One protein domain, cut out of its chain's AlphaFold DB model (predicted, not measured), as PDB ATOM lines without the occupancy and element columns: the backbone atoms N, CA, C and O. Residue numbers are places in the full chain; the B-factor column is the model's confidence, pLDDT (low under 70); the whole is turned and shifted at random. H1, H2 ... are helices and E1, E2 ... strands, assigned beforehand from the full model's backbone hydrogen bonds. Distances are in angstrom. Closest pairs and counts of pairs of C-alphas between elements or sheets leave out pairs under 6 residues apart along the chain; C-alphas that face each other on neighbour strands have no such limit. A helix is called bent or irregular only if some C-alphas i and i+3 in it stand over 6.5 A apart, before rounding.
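Overview. This is residues 404 to 531 of the 531 residues of the protein "Hypothetical protein" of Adineta steineri (UniProt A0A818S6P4). Three crossed helices, H1, H2 and H3, form a cluster at one end, the short strand pair E1 and E4 lies in the middle beside H2, and the small hairpin of E2 and E3 with the irregular H4 makes the other end. Long links join many of the parts. The 128 printed residues run H1 H2 H3 E1 H4 E2 E3 H5 E4; both two-stranded sheets, E1 - E4 and E2 - E3, are antiparallel. The class is mixed, with 57 residues in named elements, under half; the whole is compact, with a radius of gyration of the C-alphas of 14.8 A and spans of 43 by 29 by 26 A.

Along the chain. H1, residues 404 to 412, begins at C-alpha 404 (-6.618, 8.064, 3.141) and is 11.6 A long. H2, residues 417 to 429, is 18.9 A, and H3, residues 441 to 451, 15.4 A. Then come E1, 464 to 466; H4, 474 to 480; E2, 495 to 497; E3, 503 to 505; H5, 508 to 512; and E4, 527 to 529, ending at C-alpha 529 (-14.694, 18.411, -10.984). H4 is irregular: C-alphas 475 and 478 are 8.7 A apart.

Arrangement. H1 touches H2 at a steep tilt of 55 degrees, closest at the C-alphas of Ala 412 and Gln 420, 5.6 A. H3 touches H1, closest at the C-alphas of Ala 405 and Thr 444, 5.1 A. H2 touches H3 with residues 421 to 425 alone, closest at the C-alphas of Gly 424 and Ala 447, 6.9 A. The closest C-alphas of H2 and E1, Ala 426 and His 464, are 6.5 A apart. E1 and E4 are antiparallel, with N 529 and O 464 at 2.8 A. The hairpin E2 and E3 has N 504 and O 496 at 2.8 A. The closest C-alphas of H4 and E3, Glu 474 and Arg 503, are 5.5 A apart; those of H5 and E4, Ala 510 and Phe 529, 7.3 A. In H1, H2 and H3 every O i to N i+4 pair is within hydrogen-bond range; H4 has 0 of 3, with 1 of 4 for O i to N i+3, and H5 0 of 1, with 1 of 2.

Size, cuts and confidence. The two C-alphas farthest apart, Lys 454 and Pro 478, are 44.7 A apart. The printed part has no cut. The links H2 to H3, H3 to E1, H4 to E2 and H5 to E4 are long. Mean pLDDT of the printed part is 90.5; residues 477 to 488 are under 70.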
ATOM      1  N   LEU A 404      -7.007   7.295   4.324       96.81
ATOM      2  CA  LEU A 404      -6.618   8.064   3.141       96.81
ATOM      3  C   LEU A 404      -5.660   7.269   2.241       96.81
ATOM      4  O   LEU A 404      -5.841   7.229   1.024       96.81
ATOM      5  N   ALA A 405      -4.676   6.586   2.826       97.75
ATOM      6  CA  ALA A 405      -3.719   5.773   2.083       97.75
ATOM      7  C   ALA A 405      -4.400   4.611   1.341       97.75
ATOM      8  O   ALA A 405      -4.064   4.342   0.189       97.75
ATOM      9  N   ARG A 406      -5.399   3.957   1.951       96.56
ATOM     10  CA  ARG A 406      -6.214   2.919   1.296       96.56
ATOM     11  C   ARG A 406      -7.042   3.467   0.138       96.56
ATOM     12  O   ARG A 406      -7.161   2.779  -0.875       96.56
ATOM     13  N   CYS A 407      -7.575   4.686   0.266       96.00
ATOM     14  CA  CYS A 407      -8.281   5.373  -0.821       96.00
ATOM     15  C   CYS A 407      -7.339   5.606  -2.007       96.00
ATOM     16  O   CYS A 407      -7.595   5.136  -3.112       96.00
ATOM     17  N   ILE A 408      -6.184   6.235  -1.753       97.00
ATOM     18  CA  ILE A 408      -5.170   6.511  -2.782       97.00
ATOM     19  C   ILE A 408      -4.692   5.213  -3.440       97.00
ATOM     20  O   ILE A 408      -4.539   5.165  -4.657       97.00
ATOM     21  N   MET A 409      -4.475   4.154  -2.656       97.31
ATOM     22  CA  MET A 409      -4.040   2.867  -3.189       97.31
ATOM     23  C   MET A 409      -5.114   2.248  -4.089       97.31
ATOM     24  O   MET A 409      -4.823   1.852  -5.213       97.31
ATOM     25  N   SER A 410      -6.363   2.207  -3.622       94.75
ATOM     26  CA  SER A 410      -7.456   1.562  -4.355       94.75
ATOM     27  C   SER A 410      -7.792   2.286  -5.657       94.75
ATOM     28  O   SER A 410      -8.104   1.639  -6.651       94.75
ATOM     29  N   GLU A 411      -7.705   3.615  -5.654       95.25
ATOM     30  CA  GLU A 411      -8.110   4.445  -6.787       95.25
ATOM     31  C   GLU A 411      -6.941   4.754  -7.739       95.25
ATOM     32  O   GLU A 411      -7.152   4.859  -8.943       95.25
ATOM     33  N   ALA A 412      -5.703   4.875  -7.236       96.31
ATOM     34  CA  ALA A 412      -4.553   5.390  -7.989       96.31
ATOM     35  C   ALA A 412      -3.225   4.640  -7.751       96.31
ATOM     36  O   ALA A 412      -2.148   5.221  -7.914       96.31
ATOM     37  N   SER A 413      -3.255   3.341  -7.428       95.69
ATOM     38  CA  SER A 413      -2.033   2.527  -7.238       95.69
ATOM     39  C   SER A 413      -1.090   2.505  -8.446       95.69
ATOM     40  O   SER A 413       0.124   2.468  -8.273       95.69
ATOM     41  N   THR A 414      -1.628   2.565  -9.667       94.56
ATOM     42  CA  THR A 414      -0.847   2.647 -10.924       94.56
ATOM     43  C   THR A 414      -0.690   4.082 -11.441       94.56
ATOM     44  O   THR A 414      -0.181   4.317 -12.544       94.56
ATOM     45  N   GLY A 415      -1.162   5.052 -10.655       95.25
ATOM     46  CA  GLY A 415      -1.081   6.462 -10.976       95.25
ATOM     47  C   GLY A 415       0.315   7.031 -10.740       95.25
ATOM     48  O   GLY A 415       1.064   6.553  -9.888       95.25
ATOM     49  N   ASN A 416       0.667   8.073 -11.486       97.31
ATOM     50  CA  ASN A 416       1.851   8.869 -11.188       97.31
ATOM     51  C   ASN A 416       1.653   9.681  -9.893       97.31
ATOM     52  O   ASN A 416       0.577   9.701  -9.290       97.31
ATOM     53  N   ARG A 417       2.703  10.382  -9.454       97.69
ATOM     54  CA  ARG A 417       2.670  11.121  -8.186       97.69
ATOM     55  C   ARG A 417       1.558  12.179  -8.129       97.69
ATOM     56  O   ARG A 417       0.907  12.288  -7.095       97.69
ATOM     57  N   ASN A 418       1.321  12.920  -9.211       98.12
ATOM     58  CA  ASN A 418       0.286  13.958  -9.247       98.12
ATOM     59  C   ASN A 418      -1.119  13.353  -9.215       98.12
ATOM     60  O   ASN A 418      -1.991  13.879  -8.536       98.12
ATOM     61  N   GLU A 419      -1.329  12.214  -9.870       98.00
ATOM     62  CA  GLU A 419      -2.598  11.482  -9.810       98.00
ATOM     63  C   GLU A 419      -2.898  11.010  -8.383       98.00
ATOM     64  O   GLU A 419      -3.998  11.225  -7.879       98.00
ATOM     65  N   GLN A 420      -1.899  10.457  -7.688       98.06
ATOM     66  CA  GLN A 420      -2.048  10.046  -6.291       98.06
ATOM     67  C   GLN A 420      -2.323  11.231  -5.353       98.06
ATOM     68  O   GLN A 420      -3.160  11.119  -4.458       98.06
ATOM     69  N   ILE A 421      -1.648  12.372  -5.553       98.25
ATOM     70  CA  ILE A 421      -1.893  13.597  -4.771       98.25
ATOM     71  C   ILE A 421      -3.316  14.109  -5.014       98.25
ATOM     72  O   ILE A 421      -4.039  14.388  -4.057       98.25
ATOM     73  N   ALA A 422      -3.728  14.207  -6.279       97.94
ATOM     74  CA  ALA A 422      -5.035  14.729  -6.653       97.94
ATOM     75  C   ALA A 422      -6.177  13.874  -6.083       97.94
ATOM     76  O   ALA A 422      -7.123  14.396  -5.493       97.94
ATOM     77  N   ILE A 423      -6.045  12.551  -6.181       97.12
ATOM     78  CA  ILE A 423      -6.980  11.603  -5.574       97.12
ATOM     79  C   ILE A 423      -6.976  11.715  -4.056       97.12
ATOM     80  O   ILE A 423      -8.044  11.733  -3.455       97.12
ATOM     81  N   GLY A 424      -5.808  11.864  -3.428       97.19
ATOM     82  CA  GLY A 424      -5.719  12.055  -1.984       97.19
ATOM     83  C   GLY A 424      -6.524  13.263  -1.497       97.19
ATOM     84  O   GLY A 424      -7.340  13.136  -0.584       97.19
ATOM     85  N   PHE A 425      -6.379  14.419  -2.147       97.38
ATOM     86  CA  PHE A 425      -7.168  15.604  -1.798       97.38
ATOM     87  C   PHE A 425      -8.663  15.427  -2.057       97.38
ATOM     88  O   PHE A 425      -9.486  15.836  -1.233       97.38
ATOM     89  N   ALA A 426      -9.036  14.792  -3.166       95.69
ATOM     90  CA  ALA A 426     -10.435  14.553  -3.475       95.69
ATOM     91  C   ALA A 426     -11.082  13.559  -2.477       95.69
ATOM     92  O   ALA A 426     -12.163  13.851  -1.963       95.69
ATOM     93  N   CYS A 427     -10.388  12.471  -2.103       95.00
ATOM     94  CA  CYS A 427     -10.774  11.516  -1.044       95.00
ATOM     95  C   CYS A 427     -10.850  12.160   0.352       95.00
ATOM     96  O   CYS A 427     -11.601  11.726   1.222       95.00
ATOM     97  N   GLN A 428     -10.040  13.180   0.626       94.88
ATOM     98  CA  GLN A 428     -10.106  13.873   1.911       94.88
ATOM     99  C   GLN A 428     -11.421  14.661   2.048       94.88
ATOM    100  O   GLN A 428     -11.980  14.758   3.146       94.88
ATOM    101  N   ARG A 429     -11.923  15.212   0.933       93.38
ATOM    102  CA  ARG A 429     -13.162  16.007   0.869       93.38
ATOM    103  C   ARG A 429     -14.411  15.147   0.725       93.38
ATOM    104  O   ARG A 429     -15.439  15.461   1.319       93.38
ATOM    105  N   ASN A 430     -14.327  14.074  -0.050       89.69
ATOM    106  CA  ASN A 430     -15.415  13.138  -0.293       89.69
ATOM    107  C   ASN A 430     -15.022  11.779   0.288       89.69
ATOM    108  O   ASN A 430     -13.927  11.314   0.043       89.69
ATOM    109  N   ARG A 431     -15.858  11.153   1.121       83.50
ATOM    110  CA  ARG A 431     -15.467   9.940   1.876       83.50
ATOM    111  C   ARG A 431     -16.004   8.643   1.281       83.50
ATOM    112  O   ARG A 431     -15.843   7.586   1.882       83.50
ATOM    113  N   ASN A 432     -16.671   8.718   0.134       79.38
ATOM    114  CA  ASN A 432     -17.386   7.594  -0.461       79.38
ATOM    115  C   ASN A 432     -16.537   6.938  -1.557       79.38
ATOM    116  O   ASN A 432     -16.852   7.068  -2.738       79.38
ATOM    117  N   HIS A 433     -15.459   6.254  -1.165       81.94
ATOM    118  CA  HIS A 433     -14.486   5.686  -2.107       81.94
ATOM    119  C   HIS A 433     -14.102   4.254  -1.769       81.94
ATOM    120  O   HIS A 433     -14.281   3.800  -0.636       81.94
ATOM    121  N   ALA A 434     -13.564   3.544  -2.761       83.25
ATOM    122  CA  ALA A 434     -13.051   2.205  -2.543       83.25
ATOM    123  C   ALA A 434     -11.805   2.259  -1.647       83.25
ATOM    124  O   ALA A 434     -10.933   3.112  -1.802       83.25
ATOM    125  N   SER A 435     -11.710   1.327  -0.701       87.69
ATOM    126  CA  SER A 435     -10.593   1.229   0.250       87.69
ATOM    127  C   SER A 435     -10.107  -0.215   0.405       87.69
ATOM    128  O   SER A 435      -9.670  -0.623   1.483       87.69
ATOM    129  N   ASN A 436     -10.254  -1.009  -0.659       91.31
ATOM    130  CA  ASN A 436     -10.084  -2.461  -0.633       91.31
ATOM    131  C   ASN A 436      -8.617  -2.898  -0.764       91.31
ATOM    132  O   ASN A 436      -8.309  -4.055  -0.497       91.31
ATOM    133  N   GLN A 437      -7.713  -2.001  -1.172       93.25
ATOM    134  CA  GLN A 437      -6.290  -2.317  -1.310       93.25
ATOM    135  C   GLN A 437      -5.484  -1.863  -0.080       93.25
ATOM    136  O   GLN A 437      -5.627  -0.712   0.347       93.25
ATOM    137  N   PRO A 438      -4.619  -2.727   0.494       96.25
ATOM    138  CA  PRO A 438      -3.735  -2.337   1.586       96.25
ATOM    139  C   PRO A 438      -2.687  -1.324   1.090       96.25
ATOM    140  O   PRO A 438      -2.140  -1.503   0.000       96.25
ATOM    141  N   PRO A 439      -2.384  -0.262   1.858       97.25
ATOM    142  CA  PRO A 439      -1.478   0.780   1.404       97.25
ATOM    143  C   PRO A 439      -0.017   0.323   1.460       97.25
ATOM    144  O   PRO A 439       0.405  -0.366   2.388       97.25
ATOM    145  N   THR A 440       0.783   0.764   0.490       97.56
ATOM    146  CA  THR A 440       2.248   0.624   0.542       97.56
ATOM    147  C   THR A 440       2.864   1.720   1.411       97.56
ATOM    148  O   THR A 440       2.258   2.773   1.618       97.56
ATOM    149  N   TYR A 441       4.108   1.531   1.867       97.81
ATOM    150  CA  TYR A 441       4.832   2.540   2.654       97.81
ATOM    151  C   TYR A 441       4.848   3.930   1.986       97.81
ATOM    152  O   TYR A 441       4.564   4.936   2.636       97.81
ATOM    153  N   ASN A 442       5.105   3.990   0.674       98.12
ATOM    154  CA  ASN A 442       5.172   5.251  -0.074       98.12
ATOM    155  C   ASN A 442       3.820   5.982  -0.134       98.12
ATOM    156  O   ASN A 442       3.782   7.214  -0.067       98.12
ATOM    157  N   VAL A 443       2.715   5.237  -0.231       98.06
ATOM    158  CA  VAL A 443       1.355   5.796  -0.236       98.06
ATOM    159  C   VAL A 443       0.936   6.224   1.173       98.06
ATOM    160  O   VAL A 443       0.344   7.287   1.336       98.06
ATOM    161  N   THR A 444       1.319   5.471   2.206       98.12
ATOM    162  CA  THR A 444       1.124   5.876   3.606       98.12
ATOM    163  C   THR A 444       1.856   7.182   3.907       98.12
ATOM    164  O   THR A 444       1.256   8.109   4.447       98.12
ATOM    165  N   LYS A 445       3.124   7.304   3.494       98.25
ATOM    166  CA  LYS A 445       3.901   8.544   3.640       98.25
ATOM    167  C   LYS A 445       3.266   9.709   2.874       98.25
ATOM    168  O   LYS A 445       3.168  10.807   3.408       98.25
ATOM    169  N   LEU A 446       2.764   9.467   1.659       98.19
ATOM    170  CA  LEU A 446       2.014  10.476   0.906       98.19
ATOM    171  C   LEU A 446       0.777  10.965   1.664       98.19
ATOM    172  O   LEU A 446       0.578  12.169   1.783       98.19
ATOM    173  N   ALA A 447      -0.039  10.045   2.181       97.81
ATOM    174  CA  ALA A 447      -1.233  10.386   2.943       97.81
ATOM    175  C   ALA A 447      -0.888  11.206   4.198       97.81
ATOM    176  O   ALA A 447      -1.568  12.189   4.491       97.81
ATOM    177  N   GLN A 448       0.198  10.854   4.899       97.62
ATOM    178  CA  GLN A 448       0.718  11.646   6.021       97.62
ATOM    179  C   GLN A 448       1.090  13.064   5.589       97.62
ATOM    180  O   GLN A 448       0.707  14.018   6.261       97.62
ATOM    181  N   ASP A 449       1.813  13.214   4.480       98.12
ATOM    182  CA  ASP A 449       2.260  14.521   4.002       98.12
ATOM    183  C   ASP A 449       1.085  15.401   3.529       98.12
ATOM    184  O   ASP A 449       1.080  16.599   3.819       98.12
ATOM    185  N   ILE A 450       0.058  14.819   2.892       97.06
ATOM    186  CA  ILE A 450      -1.200  15.514   2.546       97.06
ATOM    187  C   ILE A 450      -1.908  15.995   3.819       97.06
ATOM    188  O   ILE A 450      -2.173  17.187   3.965       97.06
ATOM    189  N   LEU A 451      -2.174  15.096   4.773       95.81
ATOM    190  CA  LEU A 451      -2.900  15.433   6.007       95.81
ATOM    191  C   LEU A 451      -2.121  16.403   6.904       95.81
ATOM    192  O   LEU A 451      -2.717  17.189   7.638       95.81
ATOM    193  N   ALA A 452      -0.790  16.371   6.844       95.19
ATOM    194  CA  ALA A 452       0.067  17.302   7.564       95.19
ATOM    195  C   ALA A 452       0.130  18.700   6.924       95.19
ATOM    196  O   ALA A 452       0.682  19.599   7.571       95.19
ATOM    197  N   GLY A 453      -0.408  18.878   5.709       95.44
ATOM    198  CA  GLY A 453      -0.350  20.119   4.933       95.44
ATOM    199  C   GLY A 453       1.022  20.395   4.312       95.44
ATOM    200  O   GLY A 453       1.351  21.544   4.052       95.44
ATOM    201  N   LYS A 454       1.854  19.363   4.122       97.62
ATOM    202  CA  LYS A 454       3.195  19.504   3.521       97.62
ATOM    203  C   LYS A 454       3.171  19.492   1.994       97.62
ATOM    204  O   LYS A 454       4.157  19.856   1.363       97.62
ATOM    205  N   ILE A 455       2.076  19.014   1.408       97.69
ATOM    206  CA  ILE A 455       1.850  18.984  -0.035       97.69
ATOM    207  C   ILE A 455       0.723  19.965  -0.335       97.69
ATOM    208  O   ILE A 455      -0.302  19.939   0.340       97.69
ATOM    209  N   ASN A 456       0.916  20.814  -1.341       97.31
ATOM    210  CA  ASN A 456      -0.106  21.760  -1.778       97.31
ATOM    211  C   ASN A 456      -1.226  21.041  -2.537       97.31
ATOM    212  O   ASN A 456      -0.979  20.090  -3.283       97.31
ATOM    213  N   ASP A 457      -2.453  21.532  -2.381       97.38
ATOM    214  CA  ASP A 457      -3.591  21.034  -3.142       97.38
ATOM    215  C   ASP A 457      -3.506  21.452  -4.613       97.38
ATOM    216  O   ASP A 457      -3.834  22.577  -4.977       97.38
ATOM    217  N   ILE A 458      -3.112  20.513  -5.473       97.75
ATOM    218  CA  ILE A 458      -3.051  20.717  -6.927       97.75
ATOM    219  C   ILE A 458      -4.419  20.588  -7.612       97.75
ATOM    220  O   ILE A 458      -4.520  20.783  -8.819       97.75
ATOM    221  N   THR A 459      -5.469  20.220  -6.872       96.88
ATOM    222  CA  THR A 459      -6.810  19.989  -7.430       96.88
ATOM    223  C   THR A 459      -7.674  21.242  -7.504       96.88
ATOM    224  O   THR A 459      -8.826  21.142  -7.921       96.88
ATOM    225  N   ASN A 460      -7.171  22.396  -7.052       95.25
ATOM    226  CA  ASN A 460      -7.940  23.636  -6.918       95.25
ATOM    227  C   ASN A 460      -9.291  23.431  -6.205       95.25
ATOM    228  O   ASN A 460     -10.296  24.027  -6.585       95.25
ATOM    229  N   GLY A 461      -9.340  22.555  -5.192       95.25
ATOM    230  CA  GLY A 461     -10.567  22.267  -4.451       95.25
ATOM    231  C   GLY A 461     -11.507  21.227  -5.074       95.25
ATOM    232  O   GLY A 461     -12.608  21.048  -4.547       95.25
ATOM    233  N   ALA A 462     -11.117  20.513  -6.139       96.31
ATOM    234  CA  ALA A 462     -11.954  19.451  -6.702       96.31
ATOM    235  C   ALA A 462     -12.335  18.412  -5.637       96.31
ATOM    236  O   ALA A 462     -11.541  18.026  -4.774       96.31
ATOM    237  N   ASN A 463     -13.583  17.959  -5.694       93.94
ATOM    238  CA  ASN A 463     -14.167  17.041  -4.710       93.94
ATOM    239  C   ASN A 463     -14.908  15.866  -5.361       93.94
ATOM    240  O   ASN A 463     -15.422  14.991  -4.664       93.94
ATOM    241  N   HIS A 464     -14.979  15.851  -6.692       94.88
ATOM    242  CA  HIS A 464     -15.508  14.748  -7.474       94.88
ATOM    243  C   HIS A 464     -14.512  14.390  -8.562       94.88
ATOM    244  O   HIS A 464     -13.842  15.255  -9.128       94.88
ATOM    245  N   TRP A 465     -14.433  13.104  -8.859       96.06
ATOM    246  CA  TRP A 465     -13.654  12.596  -9.965       96.06
ATOM    247  C   TRP A 465     -14.271  11.307 -10.482       96.06
ATOM    248  O   TRP A 465     -15.083  10.669  -9.812       96.06
ATOM    249  N   TYR A 466     -13.879  10.926 -11.687       95.12
ATOM    250  CA  TYR A 466     -14.062   9.570 -12.178       95.12
ATOM    251  C   TYR A 466     -12.872   9.187 -13.050       95.12
ATOM    252  O   TYR A 466     -12.127  10.054 -13.516       95.12
ATOM    253  N   SER A 467     -12.710   7.885 -13.272       94.06
ATOM    254  CA  SER A 467     -11.740   7.347 -14.221       94.06
ATOM    255  C   SER A 467     -12.419   7.070 -15.558       94.06
ATOM    256  O   SER A 467     -13.228   6.142 -15.626       94.06
ATOM    257  N   PRO A 468     -12.118   7.819 -16.639       93.50
ATOM    258  CA  PRO A 468     -12.706   7.550 -17.952       93.50
ATOM    259  C   PRO A 468     -12.426   6.135 -18.454       93.50
ATOM    260  O   PRO A 468     -13.279   5.545 -19.109       93.50
ATOM    261  N   ARG A 469     -11.264   5.561 -18.116       90.12
ATOM    262  CA  ARG A 469     -10.919   4.175 -18.460       90.12
ATOM    263  C   ARG A 469     -11.782   3.143 -17.728       90.12
ATOM    264  O   ARG A 469     -11.992   2.058 -18.259       90.12
ATOM    265  N   SER A 470     -12.265   3.472 -16.530       89.31
ATOM    266  CA  SER A 470     -13.174   2.614 -15.763       89.31
ATOM    267  C   SER A 470     -14.632   2.751 -16.212       89.31
ATOM    268  O   SER A 470     -15.465   1.930 -15.833       89.31
ATOM    269  N   MET A 471     -14.951   3.771 -17.012       91.56
ATOM    270  CA  MET A 471     -16.282   3.947 -17.583       91.56
ATOM    271  C   MET A 471     -16.467   3.065 -18.823       91.56
ATOM    272  O   MET A 471     -15.517   2.908 -19.593       91.56
ATOM    273  N   PRO A 472     -17.682   2.547 -19.085       90.81
ATOM    274  CA  PRO A 472     -17.952   1.760 -20.283       90.81
ATOM    275  C   PRO A 472     -17.589   2.523 -21.560       90.81
ATOM    276  O   PRO A 472     -17.830   3.730 -21.668       90.81
ATOM    277  N   SER A 473     -17.027   1.823 -22.542       91.69
ATOM    278  CA  SER A 473     -16.789   2.401 -23.865       91.69
ATOM    279  C   SER A 473     -18.059   2.407 -24.731       91.69
ATOM    280  O   SER A 473     -19.018   1.676 -24.478       91.69
ATOM    281  N   GLU A 474     -18.072   3.208 -25.797       90.75
ATOM    282  CA  GLU A 474     -19.157   3.247 -26.787       90.75
ATOM    283  C   GLU A 474     -19.393   1.883 -27.456       90.75
ATOM    284  O   GLU A 474     -20.526   1.561 -27.804       90.75
ATOM    285  N   ALA A 475     -18.348   1.061 -27.599       88.31
ATOM    286  CA  ALA A 475     -18.462  -0.299 -28.123       88.31
ATOM    287  C   ALA A 475     -19.094  -1.271 -27.106       88.31
ATOM    288  O   ALA A 475     -19.689  -2.276 -27.481       88.31
ATOM    289  N   GLU A 476     -19.033  -0.948 -25.815       82.75
ATOM    290  CA  GLU A 476     -19.538  -1.765 -24.711       82.75
ATOM    291  C   GLU A 476     -20.973  -1.387 -24.299       82.75
ATOM    292  O   GLU A 476     -21.335  -1.544 -23.135       82.75
ATOM    293  N   LYS A 477     -21.827  -0.933 -25.235       63.25
ATOM    294  CA  LYS A 477     -23.236  -0.528 -24.987       63.25
ATOM    295  C   LYS A 477     -24.032  -1.380 -23.973       63.25
ATOM    296  O   LYS A 477     -24.787  -0.778 -23.206       63.25
ATOM    297  N   PRO A 478     -23.911  -2.725 -23.882       61.78
ATOM    298  CA  PRO A 478     -24.625  -3.475 -22.846       61.78
ATOM    299  C   PRO A 478     -24.142  -3.213 -21.403       61.78
ATOM    300  O   PRO A 478     -24.895  -3.511 -20.484       61.78
ATOM    301  N   ARG A 479     -22.956  -2.631 -21.164       62.34
ATOM    302  CA  ARG A 479     -22.346  -2.429 -19.828       62.34
ATOM    303  C   ARG A 479     -22.733  -1.133 -19.110       62.34
ATOM    304  O   ARG A 479     -22.411  -0.969 -17.936       62.34
ATOM    305  N   CYS A 480     -23.524  -0.263 -19.741       63.47
ATOM    306  CA  CYS A 480     -24.364   0.672 -18.978       63.47
ATOM    307  C   CYS A 480     -25.453  -0.086 -18.179       63.47
ATOM    308  O   CYS A 480     -26.131   0.497 -17.332       63.47
ATOM    309  N   LYS A 481     -25.635  -1.397 -18.432       56.41
ATOM    310  CA  LYS A 481     -26.391  -2.323 -17.581       56.41
ATOM    311  C   LYS A 481     -25.429  -3.108 -16.681       56.41
ATOM    312  O   LYS A 481     -24.312  -3.414 -17.080       56.41
ATOM    313  N   LYS A 482     -25.907  -3.374 -15.457       50.59
ATOM    314  CA  LYS A 482     -25.215  -3.940 -14.282       50.59
ATOM    315  C   LYS A 482     -23.876  -4.647 -14.592       50.59
ATOM    316  O   LYS A 482     -23.912  -5.740 -15.161       50.59
ATOM    317  N   PRO A 483     -22.715  -4.114 -14.163       50.50
ATOM    318  CA  PRO A 483     -21.581  -4.991 -13.888       50.50
ATOM    319  C   PRO A 483     -21.981  -5.931 -12.738       50.50
ATOM    320  O   PRO A 483     -22.890  -5.605 -11.978       50.50
ATOM    321  N   PHE A 484     -21.347  -7.098 -12.617       42.62
ATOM    322  CA  PHE A 484     -21.539  -8.024 -11.494       42.62
ATOM    323  C   PHE A 484     -21.599  -7.256 -10.151       42.62
ATOM    324  O   PHE A 484     -20.589  -6.740  -9.684       42.62
ATOM    325  N   GLY A 485     -22.809  -7.101  -9.593       54.66
ATOM    326  CA  GLY A 485     -23.114  -6.185  -8.484       54.66
ATOM    327  C   GLY A 485     -24.512  -5.550  -8.597       54.66
ATOM    328  O   GLY A 485     -25.107  -5.471  -9.673       54.66
ATOM    329  N   ALA A 486     -25.093  -5.118  -7.473       49.59
ATOM    330  CA  ALA A 486     -26.486  -4.653  -7.419       49.59
ATOM    331  C   ALA A 486     -26.743  -3.268  -8.067       49.59
ATOM    332  O   ALA A 486     -27.898  -2.943  -8.352       49.59
ATOM    333  N   GLY A 487     -25.705  -2.468  -8.350       58.28
ATOM    334  CA  GLY A 487     -25.831  -1.096  -8.871       58.28
ATOM    335  C   GLY A 487     -25.659  -0.962 -10.392       58.28
ATOM    336  O   GLY A 487     -24.876  -1.675 -11.012       58.28
ATOM    337  N   ARG A 488     -26.380  -0.018 -11.016       68.75
ATOM    338  CA  ARG A 488     -26.125   0.420 -12.405       68.75
ATOM    339  C   ARG A 488     -25.008   1.472 -12.390       68.75
ATOM    340  O   ARG A 488     -25.074   2.380 -11.568       68.75
ATOM    341  N   MET A 489     -24.023   1.383 -13.290       81.50
ATOM    342  CA  MET A 489     -23.088   2.498 -13.495       81.50
ATOM    343  C   MET A 489     -23.843   3.680 -14.107       81.50
ATOM    344  O   MET A 489     -24.551   3.519 -15.102       81.50
ATOM    345  N   ASP A 490     -23.681   4.869 -13.533       89.31
ATOM    346  CA  ASP A 490     -24.239   6.096 -14.092       89.31
ATOM    347  C   ASP A 490     -23.489   6.461 -15.380       89.31
ATOM    348  O   ASP A 490     -22.311   6.790 -15.338       89.31
ATOM    349  N   CYS A 491     -24.161   6.371 -16.526       91.69
ATOM    350  CA  CYS A 491     -23.594   6.671 -17.849       91.69
ATOM    351  C   CYS A 491     -24.329   7.832 -18.542       91.69
ATOM    352  O   CYS A 491     -24.238   8.002 -19.758       91.69
ATOM    353  N   ASN A 492     -25.095   8.623 -17.784       91.88
ATOM    354  CA  ASN A 492     -26.003   9.631 -18.337       91.88
ATOM    355  C   ASN A 492     -25.304  10.943 -18.744       91.88
ATOM    356  O   ASN A 492     -25.961  11.872 -19.213       91.88
ATOM    357  N   GLY A 493     -23.981  11.048 -18.579       93.25
ATOM    358  CA  GLY A 493     -23.201  12.250 -18.897       93.25
ATOM    359  C   GLY A 493     -22.787  12.363 -20.368       93.25
ATOM    360  O   GLY A 493     -22.098  13.311 -20.744       93.25
ATOM    361  N   GLY A 494     -23.206  11.408 -21.203       93.81
ATOM    362  CA  GLY A 494     -22.862  11.342 -22.622       93.81
ATOM    363  C   GLY A 494     -21.484  10.736 -22.881       93.81
ATOM    364  O   GLY A 494     -20.807  10.270 -21.969       93.81
ATOM    365  N   LEU A 495     -21.080  10.718 -24.151       93.81
ATOM    366  CA  LEU A 495     -19.811  10.147 -24.600       93.81
ATOM    367  C   LEU A 495     -18.726  11.217 -24.715       93.81
ATOM    368  O   LEU A 495     -18.941  12.275 -25.306       93.81
ATOM    369  N   GLU A 496     -17.521  10.895 -24.264       93.81
ATOM    370  CA  GLU A 496     -16.316  11.682 -24.510       93.81
ATOM    371  C   GLU A 496     -15.175  10.846 -25.050       93.81
ATOM    372  O   GLU A 496     -15.107   9.642 -24.835       93.81
ATOM    373  N   LYS A 497     -14.242  11.515 -25.721       91.81
ATOM    374  CA  LYS A 497     -12.978  10.909 -26.112       91.81
ATOM    375  C   LYS A 497     -12.132  10.646 -24.858       91.81
ATOM    376  O   LYS A 497     -11.896  11.566 -24.073       91.81
ATOM    377  N   SER A 498     -11.705   9.399 -24.679       87.62
ATOM    378  CA  SER A 498     -10.736   8.980 -23.658       87.62
ATOM    379  C   SER A 498      -9.365   8.725 -24.314       87.62
ATOM    380  O   SER A 498      -9.173   9.073 -25.482       87.62
ATOM    381  N   CYS A 499      -8.380   8.171 -23.590       80.31
ATOM    382  CA  CYS A 499      -7.070   7.865 -24.187       80.31
ATOM    383  C   CYS A 499      -7.236   6.934 -25.394       80.31
ATOM    384  O   CYS A 499      -7.735   5.819 -25.264       80.31
ATOM    385  N   GLY A 500      -6.759   7.384 -26.555       82.62
ATOM    386  CA  GLY A 500      -6.799   6.633 -27.805       82.62
ATOM    387  C   GLY A 500      -7.964   7.021 -28.719       82.62
ATOM    388  O   GLY A 500      -8.319   8.196 -28.851       82.62
ATOM    389  N   LYS A 501      -8.501   6.024 -29.429       77.62
ATOM    390  CA  LYS A 501      -9.590   6.192 -30.409       77.62
ATOM    391  C   LYS A 501     -10.977   5.883 -29.831       77.62
ATOM    392  O   LYS A 501     -11.974   6.161 -30.486       77.62
ATOM    393  N   SER A 502     -11.050   5.323 -28.625       85.81
ATOM    394  CA  SER A 502     -12.313   4.982 -27.973       85.81
ATOM    395  C   SER A 502     -12.997   6.206 -27.370       85.81
ATOM    396  O   SER A 502     -12.355   7.111 -26.826       85.81
ATOM    397  N   ARG A 503     -14.328   6.208 -27.434       92.88
ATOM    398  CA  ARG A 503     -15.173   7.098 -26.639       92.88
ATOM    399  C   ARG A 503     -15.698   6.326 -25.434       92.88
ATOM    400  O   ARG A 503     -16.105   5.177 -25.591       92.88
ATOM    401  N   ASN A 504     -15.701   6.943 -24.259       93.38
ATOM    402  CA  ASN A 504     -16.237   6.369 -23.026       93.38
ATOM    403  C   ASN A 504     -17.386   7.230 -22.511       93.38
ATOM    404  O   ASN A 504     -17.442   8.436 -22.772       93.38
ATOM    405  N   TYR A 505     -18.322   6.602 -21.806       93.69
ATOM    406  CA  TYR A 505     -19.407   7.322 -21.151       93.69
ATOM    407  C   TYR A 505     -18.886   8.129 -19.962       93.69
ATOM    408  O   TYR A 505     -17.925   7.743 -19.304       93.69
ATOM    409  N   LYS A 506     -19.556   9.240 -19.658       94.75
ATOM    410  CA  LYS A 506     -19.356   9.996 -18.420       94.75
ATOM    411  C   LYS A 506     -20.490   9.721 -17.438       94.75
ATOM    412  O   LYS A 506     -21.626   9.500 -17.875       94.75
ATOM    413  N   PRO A 507     -20.233   9.835 -16.130       93.88
ATOM    414  CA  PRO A 507     -21.302   9.923 -15.149       93.88
ATOM    415  C   PRO A 507     -22.227  11.111 -15.424       93.88
ATOM    416  O   PRO A 507     -21.767  12.185 -15.814       93.88
ATOM    417  N   GLY A 508     -23.531  10.943 -15.207       94.44
ATOM    418  CA  GLY A 508     -24.538  11.991 -15.366       94.44
ATOM    419  C   GLY A 508     -24.234  13.226 -14.530       94.44
ATOM    420  O   GLY A 508     -24.373  14.349 -15.016       94.44
ATOM    421  N   TRP A 509     -23.719  13.034 -13.314       94.25
ATOM    422  CA  TRP A 509     -23.327  14.142 -12.443       94.25
ATOM    423  C   TRP A 509     -22.191  15.005 -13.010       94.25
ATOM    424  O   TRP A 509     -22.082  16.168 -12.628       94.25
ATOM    425  N   ALA A 510     -21.359  14.482 -13.919       95.62
ATOM    426  CA  ALA A 510     -20.238  15.225 -14.496       95.62
ATOM    427  C   ALA A 510     -20.686  16.254 -15.547       95.62
ATOM    428  O   ALA A 510     -19.935  17.171 -15.865       95.62
ATOM    429  N   LYS A 511     -21.911  16.133 -16.082       94.31
ATOM    430  CA  LYS A 511     -22.442  17.027 -17.125       94.31
ATOM    431  C   LYS A 511     -22.603  18.472 -16.647       94.31
ATOM    432  O   LYS A 511     -22.397  19.396 -17.424       94.31
ATOM    433  N   ASN A 512     -22.977  18.646 -15.384       93.62
ATOM    434  CA  ASN A 512     -23.376  19.939 -14.827       93.62
ATOM    435  C   ASN A 512     -22.306  20.537 -13.906       93.62
ATOM    436  O   ASN A 512     -22.621  21.395 -13.089       93.62
ATOM    437  N   ARG A 513     -21.063  20.051 -13.983       94.75
ATOM    438  CA  ARG A 513     -19.983  20.460 -13.083       94.75
ATOM    439  C   ARG A 513     -18.803  21.022 -13.845       94.75
ATOM    440  O   ARG A 513     -18.513  20.597 -14.960       94.75
ATOM    441  N   ASN A 514     -18.093  21.931 -13.191       96.31
ATOM    442  CA  ASN A 514     -16.925  22.580 -13.766       96.31
ATOM    443  C   ASN A 514     -15.724  21.623 -13.718       96.31
ATOM    444  O   ASN A 514     -15.320  21.233 -12.616       96.31
ATOM    445  N   PRO A 515     -15.163  21.216 -14.872       96.44
ATOM    446  CA  PRO A 515     -13.974  20.379 -14.902       96.44
ATOM    447  C   PRO A 515     -12.756  21.167 -14.412       96.44
ATOM    448  O   PRO A 515     -12.622  22.360 -14.682       96.44
ATOM    449  N   VAL A 516     -11.845  20.481 -13.726       97.19
ATOM    450  CA  VAL A 516     -10.571  21.035 -13.269       97.19
ATOM    451  C   VAL A 516      -9.432  20.349 -14.003       97.19
ATOM    452  O   VAL A 516      -9.300  19.125 -13.958       97.19
ATOM    453  N   TYR A 517      -8.593  21.150 -14.655       96.94
ATOM    454  CA  TYR A 517      -7.350  20.679 -15.248       96.94
ATOM    455  C   TYR A 517      -6.247  20.637 -14.189       96.94
ATOM    456  O   TYR A 517      -6.000  21.633 -13.509       96.94
ATOM    457  N   ILE A 518      -5.576  19.490 -14.067       97.12
ATOM    458  CA  ILE A 518      -4.462  19.298 -13.138       97.12
ATOM    459  C   ILE A 518      -3.223  18.904 -13.951       97.12
ATOM    460  O   ILE A 518      -3.234  17.857 -14.603       97.12
ATOM    461  N   PRO A 519      -2.132  19.691 -13.917       96.75
ATOM    462  CA  PRO A 519      -0.920  19.376 -14.664       96.75
ATOM    463  C   PRO A 519      -0.361  17.983 -14.340       96.75
ATOM    464  O   PRO A 519      -0.258  17.580 -13.177       96.75
ATOM    465  N   ASN A 520       0.055  17.262 -15.383       96.94
ATOM    466  CA  ASN A 520       0.602  15.900 -15.327       96.94
ATOM    467  C   ASN A 520      -0.350  14.820 -14.780       96.94
ATOM    468  O   ASN A 520       0.083  13.688 -14.560       96.94
ATOM    469  N   VAL A 521      -1.635  15.116 -14.587       96.81
ATOM    470  CA  VAL A 521      -2.667  14.085 -14.435       96.81
ATOM    471  C   VAL A 521      -3.087  13.646 -15.829       96.81
ATOM    472  O   VAL A 521      -3.396  14.474 -16.683       96.81
ATOM    473  N   ARG A 522      -3.078  12.340 -16.099       95.88
ATOM    474  CA  ARG A 522      -3.504  11.838 -17.406       95.88
ATOM    475  C   ARG A 522      -5.028  11.878 -17.468       95.88
ATOM    476  O   ARG A 522      -5.690  11.095 -16.788       95.88
ATOM    477  N   ASP A 523      -5.573  12.703 -18.358       93.75
ATOM    478  CA  ASP A 523      -7.024  12.892 -18.546       93.75
ATOM    479  C   ASP A 523      -7.809  11.607 -18.823       93.75
ATOM    480  O   ASP A 523      -9.028  11.581 -18.690       93.75
ATOM    481  N   CYS A 524      -7.144  10.533 -19.248       93.12
ATOM    482  CA  CYS A 524      -7.798   9.248 -19.456       93.12
ATOM    483  C   CYS A 524      -7.836   8.332 -18.240       93.12
ATOM    484  O   CYS A 524      -8.582   7.354 -18.252       93.12
ATOM    485  N   TYR A 525      -7.044   8.640 -17.219       94.69
ATOM    486  CA  TYR A 525      -7.075   7.955 -15.937       94.69
ATOM    487  C   TYR A 525      -7.969   8.680 -14.952       94.69
ATOM    488  O   TYR A 525      -8.712   8.017 -14.246       94.69
ATOM    489  N   PHE A 526      -7.942  10.013 -14.925       96.50
ATOM    490  CA  PHE A 526      -8.755  10.781 -13.989       96.50
ATOM    491  C   PHE A 526      -9.236  12.083 -14.605       96.50
ATOM    492  O   PHE A 526      -8.483  12.784 -15.276       96.50
ATOM    493  N   LYS A 527     -10.490  12.425 -14.311       97.06
ATOM    494  CA  LYS A 527     -11.050  13.755 -14.542       97.06
ATOM    495  C   LYS A 527     -11.641  14.277 -13.252       97.06
ATOM    496  O   LYS A 527     -12.389  13.555 -12.599       97.06
ATOM    497  N   PHE A 528     -11.312  15.517 -12.910       97.25
ATOM    498  CA  PHE A 528     -11.675  16.155 -11.649       97.25
ATOM    499  C   PHE A 528     -12.701  17.260 -11.876       97.25
ATOM    500  O   PHE A 528     -12.689  17.918 -12.914       97.25
ATOM    501  N   PHE A 529     -13.596  17.454 -10.908       97.38
ATOM    502  CA  PHE A 529     -14.694  18.411 -10.984       97.38
ATOM    503  C   PHE A 529     -14.904  19.119  -9.643       97.38
ATOM    504  O   PHE A 529     -14.749  18.517  -8.571       97.38
ATOM    505  N   LEU A 530     -15.296  20.390  -9.717       95.12
ATOM    506  CA  LEU A 530     -15.825  21.148  -8.583       95.12
ATOM    507  C   LEU A 530     -17.311  20.819  -8.361       95.12
ATOM    508  O   LEU A 530     -17.976  20.274  -9.251       95.12
ATOM    509  N   LEU A 531     -17.811  21.090  -7.150       87.19
ATOM    510  CA  LEU A 531     -19.249  21.013  -6.853       87.19
ATOM    511  C   LEU A 531     -20.016  22.140  -7.536       87.19
ATOM    512  O   LEU A 531     -19.459  23.258  -7.607       87.19
TER     513      LEU A 531